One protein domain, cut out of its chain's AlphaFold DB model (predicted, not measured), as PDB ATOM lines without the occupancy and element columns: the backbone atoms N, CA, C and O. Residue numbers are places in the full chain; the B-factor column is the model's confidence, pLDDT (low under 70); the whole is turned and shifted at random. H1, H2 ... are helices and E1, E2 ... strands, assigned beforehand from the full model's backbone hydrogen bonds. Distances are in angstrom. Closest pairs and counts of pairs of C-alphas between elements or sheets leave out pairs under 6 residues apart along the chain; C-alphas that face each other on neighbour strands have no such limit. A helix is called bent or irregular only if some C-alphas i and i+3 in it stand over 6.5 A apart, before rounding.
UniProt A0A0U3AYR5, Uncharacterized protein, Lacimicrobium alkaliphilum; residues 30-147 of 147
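What this domain is: This is residues 30 to 147 of the 147 residues of an uncharacterized protein of Lacimicrobium alkaliphilum (UniProt A0A0U3AYR5). One long, twisted antiparallel sheet makes the length of this rod-shaped domain, with H1 and H3 packed over one of its faces and the short H2 grazing it. The longest strand, E3, runs through the sheet, with E1 and E2 one after the other along one side and E4, then E5, on the other; the E2-E3 and E3-E4 hairpin turns make the two far ends. The printed part has 118 residues, with three named helices followed by five named strands in the order H1 H2 H3 E1 E2 E3 E4 E5; the class is mixed, helices and strands. It is only just compact, close to loose, with a radius of gyration of the C-alphas of 16.1 A and spans of 60 by 26 by 23 A.

Where its parts are: Residues 30 to 31 pair parallel with residues 76 to 77, which belong to E1. H1, residues 33 to 39, begins at C-alpha 33 (261.869, 225.427, 339.942) and is irregular: C-alphas 35 and 38 are 7.4 A apart. H2 is residues 43 to 46, and H3, residues 52 to 67, is 22.4 A long. E1, residues 71 to 78, bends by 62 degrees at residue 74. E2 is residues 83 to 90, 23.9 A long. E3, residues 97 to 114, begins at C-alpha 97 (242.189, 234.823, 318.317), is 47.1 A long and bends by 66 degrees at residue 111. E4, residues 117 to 130, is 38.1 A long and bends by 59 degrees at residue 120. E5, residues 139 to 146, is 23.6 A long and ends at C-alpha 146 (262.662, 243.818, 344.516).

How they stand to each other: The sheet is branched at E3, whose pairing is staggered. E2, beside residues 97 to 105, has N 85 and O 103 2.8 A apart, within hydrogen-bond range. E1, beside residues 107 to 114, has N 77 and O 109 at 2.8 A. E4 lies on the other side of E3, with N 108 and O 123 at 2.8 A. E5, an edge strand, lies on the other side of E4 from E3, with N 126 of E4 and O 143 of E5 2.8 A apart, within hydrogen-bond range. E2 to E5 form a meander, each strand the antiparallel neighbour of the one before. H3 is on the sheet; its closest C-alphas to E1 are Lys 65 and Ser 71, 5.6 A. H1 is on the same face, over E3 at a height over the sheet of 9.2 A. H1 and H3 only just touch, with 3 pairs of C-alphas within 8 A, the closest Phe 33 and Glu 53 at 5.6 A. H2 only grazes the sheet; the C-alphas of Leu 46 and Ala 129 are 5.6 A apart. In H3, 11 of 12 O i to N i+4 pairs are within hydrogen-bond range; in H1, 0 of 3, beside 3 of 4 O i to N i+3 pairs; H2 is too short for an i+4 pair.

The domain as a whole: The two C-alphas farthest apart, those of Glu 93 and Lys 116, are 60.4 A apart. The printed part has no cut and no long link. The mean pLDDT of the printed part is 95.5, and no printed residue is under 70.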
ATOM      1  N   ILE A  30     270.173 226.273 343.438       98.19
ATOM      2  CA  ILE A  30     268.971 226.484 342.619       98.19
ATOM      3  C   ILE A  30     267.901 225.502 343.094       98.19
ATOM      4  O   ILE A  30     268.106 224.296 343.001       98.19
ATOM      5  N   ASN A  31     266.783 226.012 343.617       98.19
ATOM      6  CA  ASN A  31     265.719 225.206 344.223       98.19
ATOM      7  C   ASN A  31     264.313 225.669 343.788       98.19
ATOM      8  O   ASN A  31     264.131 226.805 343.345       98.19
ATOM      9  N   GLY A  32     263.318 224.789 343.932       97.62
ATOM     10  CA  GLY A  32     261.890 225.119 343.791       97.62
ATOM     11  C   GLY A  32     261.396 225.373 342.363       97.62
ATOM     12  O   GLY A  32     260.273 225.831 342.173       97.62
ATOM     13  N   PHE A  33     262.217 225.127 341.338       97.75
ATOM     14  CA  PHE A  33     261.869 225.427 339.942       97.75
ATOM     15  C   PHE A  33     260.864 224.459 339.302       97.75
ATOM     16  O   PHE A  33     260.347 224.758 338.225       97.75
ATOM     17  N   ASP A  34     260.489 223.390 340.006       97.19
ATOM     18  CA  ASP A  34     259.277 222.605 339.744       97.19
ATOM     19  C   ASP A  34     257.998 223.468 339.804       97.19
ATOM     20  O   ASP A  34     256.983 223.117 339.205       97.19
ATOM     21  N   CYS A  35     258.066 224.675 340.391       96.56
ATOM     22  CA  CYS A  35     257.016 225.698 340.304       96.56
ATOM     23  C   CYS A  35     256.555 225.999 338.862       96.56
ATOM     24  O   CYS A  35     255.446 226.493 338.654       96.56
ATOM     25  N   ALA A  36     257.403 225.742 337.859       97.00
ATOM     26  CA  ALA A  36     257.119 226.020 336.457       97.00
ATOM     27  C   ALA A  36     256.509 224.831 335.689       97.00
ATOM     28  O   ALA A  36     256.185 224.986 334.509       97.00
ATOM     29  N   ASP A  37     256.322 223.669 336.323       96.31
ATOM     30  CA  ASP A  37     255.876 222.444 335.647       96.31
ATOM     31  C   ASP A  37     254.514 222.601 334.962       96.31
ATOM     32  O   ASP A  37     254.318 222.159 333.828       96.31
ATOM     33  N   ALA A  38     253.595 223.335 335.593       95.44
ATOM     34  CA  ALA A  38     252.270 223.617 335.042       95.44
ATOM     35  C   ALA A  38     252.293 224.518 333.790       95.44
ATOM     36  O   ALA A  38     251.288 224.617 333.086       95.44
ATOM     37  N   ILE A  39     253.418 225.188 333.514       95.62
ATOM     38  CA  ILE A  39     253.534 226.219 332.475       95.62
ATOM     39  C   ILE A  39     254.591 225.886 331.417       95.62
ATOM     40  O   ILE A  39     254.903 226.727 330.570       95.62
ATOM     41  N   GLN A  40     255.143 224.668 331.434       95.06
ATOM     42  CA  GLN A  40     256.212 224.240 330.521       95.06
ATOM     43  C   GLN A  40     255.859 224.465 329.042       95.06
ATOM     44  O   GLN A  40     256.721 224.824 328.243       95.06
ATOM     45  N   ASN A  41     254.580 224.344 328.677       94.62
ATOM     46  CA  ASN A  41     254.091 224.563 327.315       94.62
ATOM     47  C   ASN A  41     254.225 226.017 326.822       94.62
ATOM     48  O   ASN A  41     254.249 226.241 325.613       94.62
ATOM     49  N   VAL A  42     254.308 227.005 327.722       94.75
ATOM     50  CA  VAL A  42     254.454 228.424 327.353       94.75
ATOM     51  C   VAL A  42     255.873 228.961 327.552       94.75
ATOM     52  O   VAL A  42     256.189 230.030 327.033       94.75
ATOM     53  N   ILE A  43     256.759 228.231 328.235       96.25
ATOM     54  CA  ILE A  43     258.156 228.644 328.454       96.25
ATOM     55  C   ILE A  43     258.917 228.923 327.144       96.25
ATOM     56  O   ILE A  43     259.551 229.981 327.055       96.25
ATOM     57  N   PRO A  44     258.811 228.101 326.076       94.31
ATOM     58  CA  PRO A  44     259.474 228.401 324.802       94.31
ATOM     59  C   PRO A  44     259.036 229.747 324.194       94.31
ATOM     60  O   PRO A  44     259.804 230.413 323.486       94.31
ATOM     61  N   LEU A  45     257.824 230.213 324.520       94.00
ATOM     62  CA  LEU A  45     257.291 231.513 324.099       94.00
ATOM     63  C   LEU A  45     257.934 232.702 324.834       94.00
ATOM     64  O   LEU A  45     257.772 233.843 324.403       94.00
ATOM     65  N   LEU A  46     258.806 232.469 325.818       94.75
ATOM     66  CA  LEU A  46     259.638 233.508 326.435       94.75
ATOM     67  C   LEU A  46     260.969 233.746 325.710       94.75
ATOM     68  O   LEU A  46     261.548 234.816 325.862       94.75
ATOM     69  N   GLY A  47     261.446 232.801 324.894       91.81
ATOM     70  CA  GLY A  47     262.631 233.005 324.044       91.81
ATOM     71  C   GLY A  47     263.937 233.035 324.838       91.81
ATOM     72  O   GLY A  47     264.905 233.665 324.421       91.81
ATOM     73  N   ARG A  48     263.941 232.383 326.008       92.50
ATOM     74  CA  ARG A  48     265.070 232.299 326.947       92.50
ATOM     75  C   ARG A  48     265.691 230.900 327.019       92.50
ATOM     76  O   ARG A  48     266.622 230.685 327.783       92.50
ATOM     77  N   GLY A  49     265.193 229.972 326.205       91.69
ATOM     78  CA  GLY A  49     265.443 228.539 326.331       91.69
ATOM     79  C   GLY A  49     264.259 227.826 326.980       91.69
ATOM     80  O   GLY A  49     263.233 228.441 327.271       91.69
ATOM     81  N   GLU A  50     264.402 226.519 327.164       93.94
ATOM     82  CA  GLU A  50     263.329 225.643 327.660       93.94
ATOM     83  C   GLU A  50     263.455 225.360 329.163       93.94
ATOM     84  O   GLU A  50     262.461 225.095 329.831       93.94
ATOM     85  N   LEU A  51     264.668 225.465 329.717       96.06
ATOM     86  CA  LEU A  51     264.970 225.101 331.103       96.06
ATOM     87  C   LEU A  51     264.934 226.326 332.022       96.06
ATOM     88  O   LEU A  51     265.892 227.104 332.084       96.06
ATOM     89  N   VAL A  52     263.831 226.484 332.755       97.12
ATOM     90  CA  VAL A  52     263.593 227.617 333.671       97.12
ATOM     91  C   VAL A  52     264.660 227.710 334.760       97.12
ATOM     92  O   VAL A  52     265.226 228.781 334.976       97.12
ATOM     93  N   GLU A  53     265.009 226.573 335.360       97.00
ATOM     94  CA  GLU A  53     266.086 226.426 336.350       97.00
ATOM     95  C   GLU A  53     267.474 226.820 335.825       97.00
ATOM     96  O   GLU A  53     268.409 226.982 336.600       97.00
ATOM     97  N   THR A  54     267.625 227.002 334.512       96.31
ATOM     98  CA  THR A  54     268.863 227.493 333.904       96.31
ATOM     99  C   THR A  54     268.777 228.984 333.591       96.31
ATOM    100  O   THR A  54     269.640 229.754 334.019       96.31
ATOM    101  N   PHE A  55     267.760 229.422 332.840       97.44
ATOM    102  CA  PHE A  55     267.742 230.802 332.342       97.44
ATOM    103  C   PHE A  55     267.348 231.828 333.409       97.44
ATOM    104  O   PHE A  55     267.876 232.939 333.382       97.44
ATOM    105  N   VAL A  56     266.477 231.481 334.367       98.31
ATOM    106  CA  VAL A  56     266.055 232.425 335.415       98.31
ATOM    107  C   VAL A  56     267.215 232.775 336.354       98.31
ATOM    108  O   VAL A  56     267.480 233.969 336.516       98.31
ATOM    109  N   PRO A  57     267.969 231.808 336.923       98.19
ATOM    110  CA  PRO A  57     269.143 232.134 337.735       98.19
ATOM    111  C   PRO A  57     270.198 232.936 336.972       98.19
ATOM    112  O   PRO A  57     270.761 233.878 337.524       98.19
ATOM    113  N   LEU A  58     270.433 232.607 335.697       97.56
ATOM    114  CA  LEU A  58     271.399 233.316 334.859       97.56
ATOM    115  C   LEU A  58     270.999 234.781 334.631       97.56
ATOM    116  O   LEU A  58     271.833 235.679 334.753       97.56
ATOM    117  N   ASP A  59     269.733 235.036 334.301       97.94
ATOM    118  CA  ASP A  59     269.213 236.392 334.118       97.94
ATOM    119  C   ASP A  59     269.282 237.205 335.421       97.94
ATOM    120  O   ASP A  59     269.715 238.360 335.403       97.94
ATOM    121  N   VAL A  60     268.936 236.588 336.558       98.19
ATOM    122  CA  VAL A  60     269.059 237.205 337.888       98.19
ATOM    123  C   VAL A  60     270.516 237.541 338.211       98.19
ATOM    124  O   VAL A  60     270.814 238.663 338.616       98.19
ATOM    125  N   GLU A  61     271.449 236.613 337.996       97.44
ATOM    126  CA  GLU A  61     272.876 236.841 338.241       97.44
ATOM    127  C   GLU A  61     273.428 237.981 337.367       97.44
ATOM    128  O   GLU A  61     274.165 238.847 337.851       97.44
ATOM    129  N   ASN A  62     273.045 238.015 336.087       97.00
ATOM    130  CA  ASN A  62     273.431 239.080 335.163       97.00
ATOM    131  C   ASN A  62     272.921 240.447 335.627       97.00
ATOM    132  O   ASN A  62     273.665 241.430 335.584       97.00
ATOM    133  N   GLU A  63     271.678 240.516 336.097       97.88
ATOM    134  CA  GLU A  63     271.085 241.755 336.585       97.88
ATOM    135  C   GLU A  63     271.735 242.237 337.888       97.88
ATOM    136  O   GLU A  63     272.088 243.415 337.995       97.88
ATOM    137  N   LEU A  64     271.994 241.337 338.841       96.69
ATOM    138  CA  LEU A  64     272.728 241.663 340.067       96.69
ATOM    139  C   LEU A  64     274.109 242.249 339.747       96.69
ATOM    140  O   LEU A  64     274.478 243.293 340.284       96.69
ATOM    141  N   LYS A  65     274.850 241.628 338.818       95.50
ATOM    142  CA  LYS A  65     276.168 242.113 338.375       95.50
ATOM    143  C   LYS A  65     276.095 243.432 337.615       95.50
ATOM    144  O   LYS A  65     277.022 244.240 337.712       95.50
ATOM    145  N   ARG A  66     275.015 243.665 336.861       96.56
ATOM    146  CA  ARG A  66     274.761 244.939 336.171       96.56
ATOM    147  C   ARG A  66     274.581 246.077 337.174       96.56
ATOM    148  O   ARG A  66     275.092 247.168 336.935       96.56
ATOM    149  N   GLN A  67     273.869 245.828 338.274       94.25
ATOM    150  CA  GLN A  67     273.651 246.813 339.335       94.25
ATOM    151  C   GLN A  67     274.902 247.012 340.196       94.25
ATOM    152  O   GLN A  67     275.285 248.148 340.475       94.25
ATOM    153  N   HIS A  68     275.569 245.923 340.585       93.44
ATOM    154  CA  HIS A  68     276.791 245.976 341.377       93.44
ATOM    155  C   HIS A  68     277.731 244.818 341.015       93.44
ATOM    156  O   HIS A  68     277.455 243.652 341.278       93.44
ATOM    157  N   LYS A  69     278.894 245.138 340.431       92.12
ATOM    158  CA  LYS A  69     279.810 244.139 339.836       92.12
ATOM    159  C   LYS A  69     280.320 243.072 340.807       92.12
ATOM    160  O   LYS A  69     280.723 242.004 340.363       92.12
ATOM    161  N   SER A  70     280.356 243.377 342.103       92.06
ATOM    162  CA  SER A  70     280.803 242.445 343.144       92.06
ATOM    163  C   SER A  70     279.675 241.599 343.740       92.06
ATOM    164  O   SER A  70     279.935 240.879 344.701       92.06
ATOM    165  N   SER A  71     278.438 241.737 343.255       94.94
ATOM    166  CA  SER A  71     277.321 240.917 343.717       94.94
ATOM    167  C   SER A  71     277.459 239.491 343.203       94.94
ATOM    168  O   SER A  71     277.702 239.270 342.014       94.94
ATOM    169  N   VAL A  72     277.274 238.530 344.101       96.12
ATOM    170  CA  VAL A  72     277.312 237.097 343.805       96.12
ATOM    171  C   VAL A  72     276.013 236.471 344.289       96.12
ATOM    172  O   VAL A  72     275.678 236.572 345.470       96.12
ATOM    173  N   LEU A  73     275.282 235.832 343.377       97.44
ATOM    174  CA  LEU A  73     274.104 235.041 343.722       97.44
ATOM    175  C   LEU A  73     274.561 233.786 344.476       97.44
ATOM    176  O   LEU A  73     275.350 233.006 343.951       97.44
ATOM    177  N   GLN A  74     274.087 233.603 345.707       97.69
ATOM    178  CA  GLN A  74     274.419 232.446 346.545       97.69
ATOM    179  C   GLN A  74     273.332 231.373 346.469       97.69
ATOM    180  O   GLN A  74     273.640 230.186 346.350       97.69
ATOM    181  N   SER A  75     272.066 231.786 346.498       98.44
ATOM    182  CA  SER A  75     270.919 230.896 346.329       98.44
ATOM    183  C   SER A  75     269.763 231.599 345.625       98.44
ATOM    184  O   SER A  75     269.630 232.823 345.679       98.44
ATOM    185  N   ILE A  76     268.932 230.801 344.964       98.69
ATOM    186  CA  ILE A  76     267.681 231.210 344.338       98.69
ATOM    187  C   ILE A  76     266.648 230.099 344.514       98.69
ATOM    188  O   ILE A  76     266.917 228.928 344.239       98.69
ATOM    189  N   ASN A  77     265.466 230.485 344.975       98.69
ATOM    190  CA  ASN A  77     264.337 229.601 345.194       98.69
ATOM    191  C   ASN A  77     263.089 230.188 344.532       98.69
ATOM    192  O   ASN A  77     262.750 231.341 344.798       98.69
ATOM    193  N   CYS A  78     262.401 229.415 343.694       98.44
ATOM    194  CA  CYS A  78     261.063 229.785 343.237       98.44
ATOM    195  C   CYS A  78     260.046 229.396 344.317       98.44
ATOM    196  O   CYS A  78     259.975 228.239 344.720       98.44
ATOM    197  N   THR A  79     259.299 230.369 344.838       98.19
ATOM    198  CA  THR A  79     258.496 230.175 346.061       98.19
ATOM    199  C   THR A  79     257.037 229.820 345.804       98.19
ATOM    200  O   THR A  79     256.346 229.374 346.719       98.19
ATOM    201  N   ALA A  80     256.553 230.025 344.580       98.00
ATOM    202  CA  ALA A  80     255.186 229.731 344.168       98.00
ATOM    203  C   ALA A  80     255.089 229.603 342.641       98.00
ATOM    204  O   ALA A  80     256.021 229.959 341.916       98.00
ATOM    205  N   GLU A  81     253.939 229.132 342.154       98.12
ATOM    206  CA  GLU A  81     253.641 229.096 340.721       98.12
ATOM    207  C   GLU A  81     253.789 230.495 340.080       98.12
ATOM    208  O   GLU A  81     253.347 231.497 340.659       98.12
ATOM    209  N   PRO A  82     254.387 230.595 338.879       98.38
ATOM    210  CA  PRO A  82     254.536 231.869 338.190       98.38
ATOM    211  C   PRO A  82     253.193 232.485 337.788       98.38
ATOM    212  O   PRO A  82     252.302 231.817 337.266       98.38
ATOM    213  N   GLU A  83     253.072 233.806 337.926       98.31
ATOM    214  CA  GLU A  83     251.901 234.529 337.430       98.31
ATOM    215  C   GLU A  83     251.973 234.658 335.901       98.31
ATOM    216  O   GLU A  83     252.913 235.262 335.371       98.31
ATOM    217  N   ILE A  84     250.955 234.155 335.195       98.06
ATOM    218  CA  ILE A  84     250.850 234.236 333.731       98.06
ATOM    219  C   ILE A  84     249.774 235.239 333.317       98.06
ATOM    220  O   ILE A  84     248.643 235.205 333.800       98.06
ATOM    221  N   LYS A  85     250.098 236.099 332.349       97.94
ATOM    222  CA  LYS A  85     249.137 236.979 331.671       97.94
ATOM    223  C   LYS A  85     249.316 236.886 330.163       97.94
ATOM    224  O   LYS A  85     250.402 237.152 329.656       97.94
ATOM    225  N   GLY A  86     248.247 236.547 329.452       96.56
ATOM    226  CA  GLY A  86     248.207 236.534 327.990       96.56
ATOM    227  C   GLY A  86     247.354 237.674 327.438       96.56
ATOM    228  O   GLY A  86     246.405 238.115 328.085       96.56
ATOM    229  N   ALA A  87     247.669 238.135 326.231       96.31
ATOM    230  CA  ALA A  87     246.759 238.944 325.430       96.31
ATOM    231  C   ALA A  87     246.717 238.417 323.997       96.31
ATOM    232  O   ALA A  87     247.734 237.978 323.456       96.31
ATOM    233  N   THR A  88     245.534 238.474 323.394       96.31
ATOM    234  CA  THR A  88     245.285 238.006 322.031       96.31
ATOM    235  C   THR A  88     244.887 239.163 321.125       96.31
ATOM    236  O   THR A  88     244.210 240.095 321.564       96.31
ATOM    237  N   ILE A  89     245.228 239.063 319.848       94.25
ATOM    238  CA  ILE A  89     244.654 239.877 318.772       94.25
ATOM    239  C   ILE A  89     243.752 239.005 317.900       94.25
ATOM    240  O   ILE A  89     243.823 237.781 317.964       94.25
ATOM    241  N   LYS A  90     242.904 239.631 317.083       94.88
ATOM    242  CA  LYS A  90     242.196 238.919 316.017       94.88
ATOM    243  C   LYS A  90     243.048 238.924 314.761       94.88
ATOM    244  O   LYS A  90     243.437 240.000 314.301       94.88
ATOM    245  N   ASP A  91     243.296 237.745 314.219       89.56
ATOM    246  CA  ASP A  91     243.876 237.612 312.896       89.56
ATOM    247  C   ASP A  91     242.907 238.154 311.833       89.56
ATOM    248  O   ASP A  91     241.687 237.996 311.936       89.56
ATOM    249  N   LYS A  92     243.441 238.855 310.830       85.56
ATOM    250  CA  LYS A  92     242.614 239.553 309.833       85.56
ATOM    251  C   LYS A  92     242.086 238.625 308.745       85.56
ATOM    252  O   LYS A  92     241.074 238.962 308.137       85.56
ATOM    253  N   GLU A  93     242.763 237.510 308.489       87.81
ATOM    254  CA  GLU A  93     242.405 236.581 307.415       87.81
ATOM    255  C   GLU A  93     241.425 235.514 307.909       87.81
ATOM    256  O   GLU A  93     240.394 235.277 307.284       87.81
ATOM    257  N   SER A  94     241.714 234.917 309.064       89.38
ATOM    258  CA  SER A  94     240.912 233.856 309.682       89.38
ATOM    259  C   SER A  94     239.853 234.374 310.662       89.38
ATOM    260  O   SER A  94     238.857 233.699 310.914       89.38
ATOM    261  N   GLY A  95     240.044 235.569 311.236       90.06
ATOM    262  CA  GLY A  95     239.207 236.086 312.325       90.06
ATOM    263  C   GLY A  95     239.467 235.426 313.687       90.06
ATOM    264  O   GLY A  95     238.808 235.786 314.670       90.06
ATOM    265  N   GLU A  96     240.409 234.482 313.759       92.81
ATOM    266  CA  GLU A  96     240.738 233.728 314.967       92.81
ATOM    267  C   GLU A  96     241.513 234.573 315.984       92.81
ATOM    268  O   GLU A  96     242.180 235.555 315.650       92.81
ATOM    269  N   ALA A  97     241.410 234.198 317.260       94.31
ATOM    270  CA  ALA A  97     242.189 234.823 318.317       94.31
ATOM    271  C   ALA A  97     243.600 234.221 318.348       94.31
ATOM    272  O   ALA A  97     243.768 233.041 318.652       94.31
ATOM    273  N   VAL A  98     244.608 235.049 318.089       94.00
ATOM    274  CA  VAL A  98     246.024 234.670 318.107       94.00
ATOM    275  C   VAL A  98     246.701 235.328 319.303       94.00
ATOM    276  O   VAL A  98     246.492 236.513 319.569       94.00
ATOM    277  N   LEU A  99     247.504 234.566 320.047       95.25
ATOM    278  CA  LEU A  99     248.291 235.084 321.165       95.25
ATOM    279  C   LEU A  99     249.333 236.083 320.645       95.25
ATOM    280  O   LEU A  99     250.203 235.706 319.870       95.25
ATOM    281  N   SER A 100     249.265 237.335 321.100       95.94
ATOM    282  CA  SER A 100     250.199 238.397 320.696       95.94
ATOM    283  C   SER A 100     251.176 238.793 321.794       95.94
ATOM    284  O   SER A 100     252.283 239.265 321.526       95.94
ATOM    285  N   ARG A 101     250.785 238.593 323.056       97.25
ATOM    286  CA  ARG A 101     251.596 238.938 324.221       97.25
ATOM    287  C   ARG A 101     251.485 237.873 325.296       97.25
ATOM    288  O   ARG A 101     250.385 237.430 325.620       97.25
ATOM    289  N   LEU A 102     252.618 237.548 325.904       97.88
ATOM    290  CA  LEU A 102     252.721 236.680 327.068       97.88
ATOM    291  C   LEU A 102     253.618 237.341 328.112       97.88
ATOM    292  O   LEU A 102     254.741 237.740 327.815       97.88
ATOM    293  N   SER A 103     253.133 237.430 329.342       98.31
ATOM    294  CA  SER A 103     253.912 237.825 330.507       98.31
ATOM    295  C   SER A 103     253.946 236.671 331.494       98.31
ATOM    296  O   SER A 103     252.895 236.132 331.829       98.31
ATOM    297  N   VAL A 104     255.132 236.340 331.996       98.56
ATOM    298  CA  VAL A 104     255.334 235.347 333.059       98.56
ATOM    299  C   VAL A 104     256.158 235.997 334.159       98.56
ATOM    300  O   VAL A 104     257.187 236.606 333.871       98.56
ATOM    301  N   THR A 105     255.700 235.917 335.405       98.69
ATOM    302  CA  THR A 105     256.395 236.496 336.561       98.69
ATOM    303  C   THR A 105     256.715 235.409 337.571       98.69
ATOM    304  O   THR A 105     255.803 234.855 338.176       98.69
ATOM    305  N   PHE A 106     258.003 235.132 337.762       98.62
ATOM    306  CA  PHE A 106     258.495 234.179 338.750       98.62
ATOM    307  C   PHE A 106     258.639 234.868 340.112       98.62
ATOM    308  O   PHE A 106     259.379 235.857 340.200       98.62
ATOM    309  N   PRO A 107     257.947 234.389 341.158       98.56
ATOM    310  CA  PRO A 107     258.183 234.816 342.528       98.56
ATOM    311  C   PRO A 107     259.409 234.081 343.080       98.56
ATOM    312  O   PRO A 107     259.456 232.851 343.105       98.56
ATOM    313  N   LEU A 108     260.421 234.841 343.483       98.75
ATOM    314  CA  LEU A 108     261.720 234.325 343.886       98.75
ATOM    315  C   LEU A 108     262.099 234.822 345.278       98.75
ATOM    316  O   LEU A 108     261.890 235.986 345.616       98.75
ATOM    317  N   GLU A 109     262.758 233.957 346.032       98.75
ATOM    318  CA  GLU A 109     263.614 234.332 347.152       98.75
ATOM    319  C   GLU A 109     265.064 234.091 346.744       98.75
ATOM    320  O   GLU A 109     265.406 233.014 346.249       98.75
ATOM    321  N   ILE A 110     265.919 235.097 346.913       98.50
ATOM    322  CA  ILE A 110     267.338 235.006 346.566       98.50
ATOM    323  C   ILE A 110     268.209 235.433 347.736       98.50
ATOM    324  O   ILE A 110     267.862 236.368 348.452       98.50
ATOM    325  N   SER A 111     269.370 234.800 347.869       98.31
ATOM    326  CA  SER A 111     270.430 235.239 348.773       98.31
ATOM    327  C   SER A 111     271.615 235.740 347.961       98.31
ATOM    328  O   SER A 111     272.080 235.065 347.034       98.31
ATOM    329  N   VAL A 112     272.094 236.944 348.265       97.56
ATOM    330  CA  VAL A 112     273.143 237.629 347.503       97.56
ATOM    331  C   VAL A 112     274.254 238.081 348.433       97.56
ATOM    332  O   VAL A 112     274.013 238.795 349.405       97.56
ATOM    333  N   ALA A 113     275.490 237.730 348.092       96.31
ATOM    334  CA  ALA A 113     276.671 238.297 348.721       96.31
ATOM    335  C   ALA A 113     277.089 239.585 348.007       96.31
ATOM    336  O   ALA A 113     277.291 239.600 346.792       96.31
ATOM    337  N   ALA A 114     277.281 240.653 348.775       91.12
ATOM    338  CA  ALA A 114     277.834 241.923 348.327       91.12
ATOM    339  C   ALA A 114     278.974 242.339 349.272       91.12
ATOM    340  O   ALA A 114     278.777 242.941 350.330       91.12
ATOM    341  N   GLY A 115     280.208 241.984 348.905       86.88
ATOM    342  CA  GLY A 115     281.378 242.214 349.755       86.88
ATOM    343  C   GLY A 115     281.372 241.304 350.986       86.88
ATOM    344  O   GLY A 115     281.561 240.102 350.858       86.88
ATOM    345  N   LYS A 116     281.194 241.878 352.184       87.38
ATOM    346  CA  LYS A 116     281.154 241.129 353.462       87.38
ATOM    347  C   LYS A 116     279.738 240.881 353.985       87.38
ATOM    348  O   LYS A 116     279.582 240.346 355.078       87.38
ATOM    349  N   GLN A 117     278.731 241.348 353.256       93.31
ATOM    350  CA  GLN A 117     277.334 241.241 353.647       93.31
ATOM    351  C   GLN A 117     276.645 240.216 352.754       93.31
ATOM    352  O   GLN A 117     276.898 240.181 351.550       93.31
ATOM    353  N   THR A 118     275.766 239.424 353.357       95.50
ATOM    354  CA  THR A 118     274.790 238.594 352.654       95.50
ATOM    355  C   THR A 118     273.419 239.185 352.934       95.50
ATOM    356  O   THR A 118     273.133 239.577 354.067       95.50
ATOM    357  N   MET A 119     272.602 239.288 351.895       96.69
ATOM    358  CA  MET A 119     271.243 239.802 351.974       96.69
ATOM    359  C   MET A 119     270.285 238.852 351.279       96.69
ATOM    360  O   MET A 119     270.536 238.429 350.151       96.69
ATOM    361  N   ASP A 120     269.177 238.580 351.955       97.69
ATOM    362  CA  ASP A 120     268.061 237.840 351.391       97.69
ATOM    363  C   ASP A 120     267.036 238.834 350.841       97.69
ATOM    364  O   ASP A 120     266.740 239.856 351.467       97.69
ATOM    365  N   MET A 121     266.524 238.564 349.645       97.75
ATOM    366  CA  MET A 121     265.595 239.440 348.939       97.75
ATOM    367  C   MET A 121     264.448 238.636 348.343       97.75
ATOM    368  O   MET A 121     264.662 237.584 347.740       97.75
ATOM    369  N   VAL A 122     263.242 239.194 348.432       98.38
ATOM    370  CA  VAL A 122     262.094 238.733 347.651       98.38
ATOM    371  C   VAL A 122     262.080 239.503 346.338       98.38
ATOM    372  O   VAL A 122     262.085 240.736 346.313       98.38
ATOM    373  N   VAL A 123     262.081 238.772 345.231       98.44
ATOM    374  CA  VAL A 123     262.194 239.317 343.881       98.44
ATOM    375  C   VAL A 123     261.090 238.756 343.005       98.44
ATOM    376  O   VAL A 123     260.775 237.574 343.039       98.44
ATOM    377  N   HIS A 124     260.517 239.604 342.163       98.75
ATOM    378  CA  HIS A 124     259.731 239.168 341.020       98.75
ATOM    379  C   HIS A 124     260.582 239.304 339.760       98.75
ATOM    380  O   HIS A 124     260.919 240.422 339.356       98.75
ATOM    381  N   GLN A 125     260.904 238.174 339.133       98.56
ATOM    382  CA  GLN A 125     261.559 238.141 337.829       98.56
ATOM    383  C   GLN A 125     260.489 237.988 336.747       98.56
ATOM    384  O   GLN A 125     259.882 236.930 336.585       98.56
ATOM    385  N   GLN A 126     260.220 239.074 336.023       98.56
ATOM    386  CA  GLN A 126     259.189 239.132 334.993       98.56
ATOM    387  C   GLN A 126     259.795 239.058 333.597       98.56
ATOM    388  O   GLN A 126     260.709 239.812 333.269       98.56
ATOM    389  N   TYR A 127     259.186 238.240 332.749       98.38
ATOM    390  CA  TYR A 127     259.431 238.159 331.318       98.38
ATOM    391  C   TYR A 127     258.195 238.617 330.564       98.38
ATOM    392  O   TYR A 127     257.083 238.214 330.897       98.38
ATOM    393  N   LEU A 128     258.394 239.438 329.537       98.12
ATOM    394  CA  LEU A 128     257.346 239.893 328.634       98.12
ATOM    395  C   LEU A 128     257.775 239.614 327.196       98.12
ATOM    396  O   LEU A 128     258.716 240.238 326.698       98.12
ATOM    397  N   ALA A 129     257.068 238.693 326.549       97.38
ATOM    398  CA  ALA A 129     257.167 238.416 325.128       97.38
ATOM    399  C   ALA A 129     256.021 239.109 324.380       97.38
ATOM    400  O   ALA A 129     254.858 239.010 324.771       97.38
ATOM    401  N   GLU A 130     256.362 239.821 323.312       96.75
ATOM    402  CA  GLU A 130     255.444 240.570 322.453       96.75
ATOM    403  C   GLU A 130     255.642 240.177 320.987       96.75
ATOM    404  O   GLU A 130     256.703 239.665 320.612       96.75
ATOM    405  N   ASN A 131     254.630 240.480 320.170       95.25
ATOM    406  CA  ASN A 131     254.550 240.164 318.744       95.25
ATOM    407  C   ASN A 131     254.638 238.650 318.477       95.25
ATOM    408  O   ASN A 131     255.297 238.215 317.531       95.25
ATOM    409  N   LEU A 132     254.021 237.844 319.350       94.56
ATOM    410  CA  LEU A 132     254.028 236.376 319.271       94.56
ATOM    411  C   LEU A 132     253.264 235.825 318.056       94.56
ATOM    412  O   LEU A 132     253.478 234.679 317.674       94.56
ATOM    413  N   GLU A 133     252.423 236.644 317.432       92.25
ATOM    414  CA  GLU A 133     251.749 236.362 316.166       92.25
ATOM    415  C   GLU A 133     252.694 236.403 314.951       92.25
ATOM    416  O   GLU A 133     252.325 235.955 313.870       92.25
ATOM    417  N   THR A 134     253.904 236.953 315.115       87.12
ATOM    418  CA  THR A 134     254.922 237.069 314.060       87.12
ATOM    419  C   THR A 134     256.168 236.261 314.415       87.12
ATOM    420  O   THR A 134     256.522 236.114 315.586       87.12
ATOM    421  N   THR A 135     256.876 235.743 313.412       79.62
ATOM    422  CA  THR A 135     258.112 234.971 313.630       79.62
ATOM    423  C   THR A 135     259.366 235.846 313.679       79.62
ATOM    424  O   THR A 135     260.348 235.469 314.315       79.62
ATOM    425  N   ASP A 136     259.339 237.016 313.044       84.12
ATOM    426  CA  ASP A 136     260.488 237.891 312.793       84.12
ATOM    427  C   ASP A 136     260.528 239.142 313.686       84.12
ATOM    428  O   ASP A 136     261.602 239.699 313.911       84.12
ATOM    429  N   GLN A 137     259.391 239.571 314.241       87.44
ATOM    430  CA  GLN A 137     259.298 240.792 315.059       87.44
ATOM    431  C   GLN A 137     259.153 240.517 316.553       87.44
ATOM    432  O   GLN A 137     258.858 241.431 317.334       87.44
ATOM    433  N   ARG A 138     259.367 239.267 316.969       90.38
ATOM    434  CA  ARG A 138     259.249 238.860 318.364       90.38
ATOM    435  C   ARG A 138     260.204 239.658 319.242       90.38
ATOM    436  O   ARG A 138     261.417 239.670 319.041       90.38
ATOM    437  N   LYS A 139     259.646 240.287 320.272       94.06
ATOM    438  CA  LYS A 139     260.394 241.099 321.232       94.06
ATOM    439  C   LYS A 139     260.264 240.496 322.617       94.06
ATOM    440  O   LYS A 139     259.162 240.200 323.064       94.06
ATOM    441  N   VAL A 140     261.388 240.361 323.314       93.88
ATOM    442  CA  VAL A 140     261.412 239.874 324.695       93.88
ATOM    443  C   VAL A 140     262.065 240.919 325.583       93.88
ATOM    444  O   VAL A 140     263.201 241.331 325.354       93.88
ATOM    445  N   THR A 141     261.357 241.326 326.629       96.56
ATOM    446  CA  THR A 141     261.888 242.183 327.693       96.56
ATOM    447  C   THR A 141     261.818 241.461 329.031       96.56
ATOM    448  O   THR A 141     261.057 240.508 329.192       96.56
ATOM    449  N   GLN A 142     262.645 241.895 329.978       97.31
ATOM    450  CA  GLN A 142     262.652 241.358 331.331       97.31
ATOM    451  C   GLN A 142     262.726 242.475 332.368       97.31
ATOM    452  O   GLN A 142     263.234 243.561 332.075       97.31
ATOM    453  N   LYS A 143     262.208 242.210 333.567       98.06
ATOM    454  CA  LYS A 143     262.277 243.111 334.718       98.06
ATOM    455  C   LYS A 143     262.602 242.316 335.973       98.06
ATOM    456  O   LYS A 143     261.919 241.346 336.280       98.06
ATOM    457  N   PHE A 144     263.576 242.816 336.714       98.19
ATOM    458  CA  PHE A 144     263.921 242.365 338.053       98.19
ATOM    459  C   PHE A 144     263.342 243.360 339.059       98.19
ATOM    460  O   PHE A 144     263.662 244.550 339.007       98.19
ATOM    461  N   ILE A 145     262.438 242.901 339.922       98.25
ATOM    462  CA  ILE A 145     261.656 243.767 340.811       98.25
ATOM    463  C   ILE A 145     261.837 243.289 342.249       98.25
ATOM    464  O   ILE A 145     261.285 242.257 342.617       98.25
ATOM    465  N   VAL A 146     262.566 244.050 343.064       96.94
ATOM    466  CA  VAL A 146     262.662 243.818 344.516       96.94
ATOM    467  C   VAL A 146     261.336 244.209 345.181       96.94
ATOM    468  O   VAL A 146     260.732 245.213 344.785       96.94
ATOM    469  N   LYS A 147     260.861 243.402 346.132       93.19
ATOM    470  CA  LYS A 147     259.608 243.614 346.873       93.19
ATOM    471  C   LYS A 147     259.817 244.205 348.257       93.19
ATOM    472  O   LYS A 147     260.861 243.914 348.873       93.19
TER     473      LYS A 147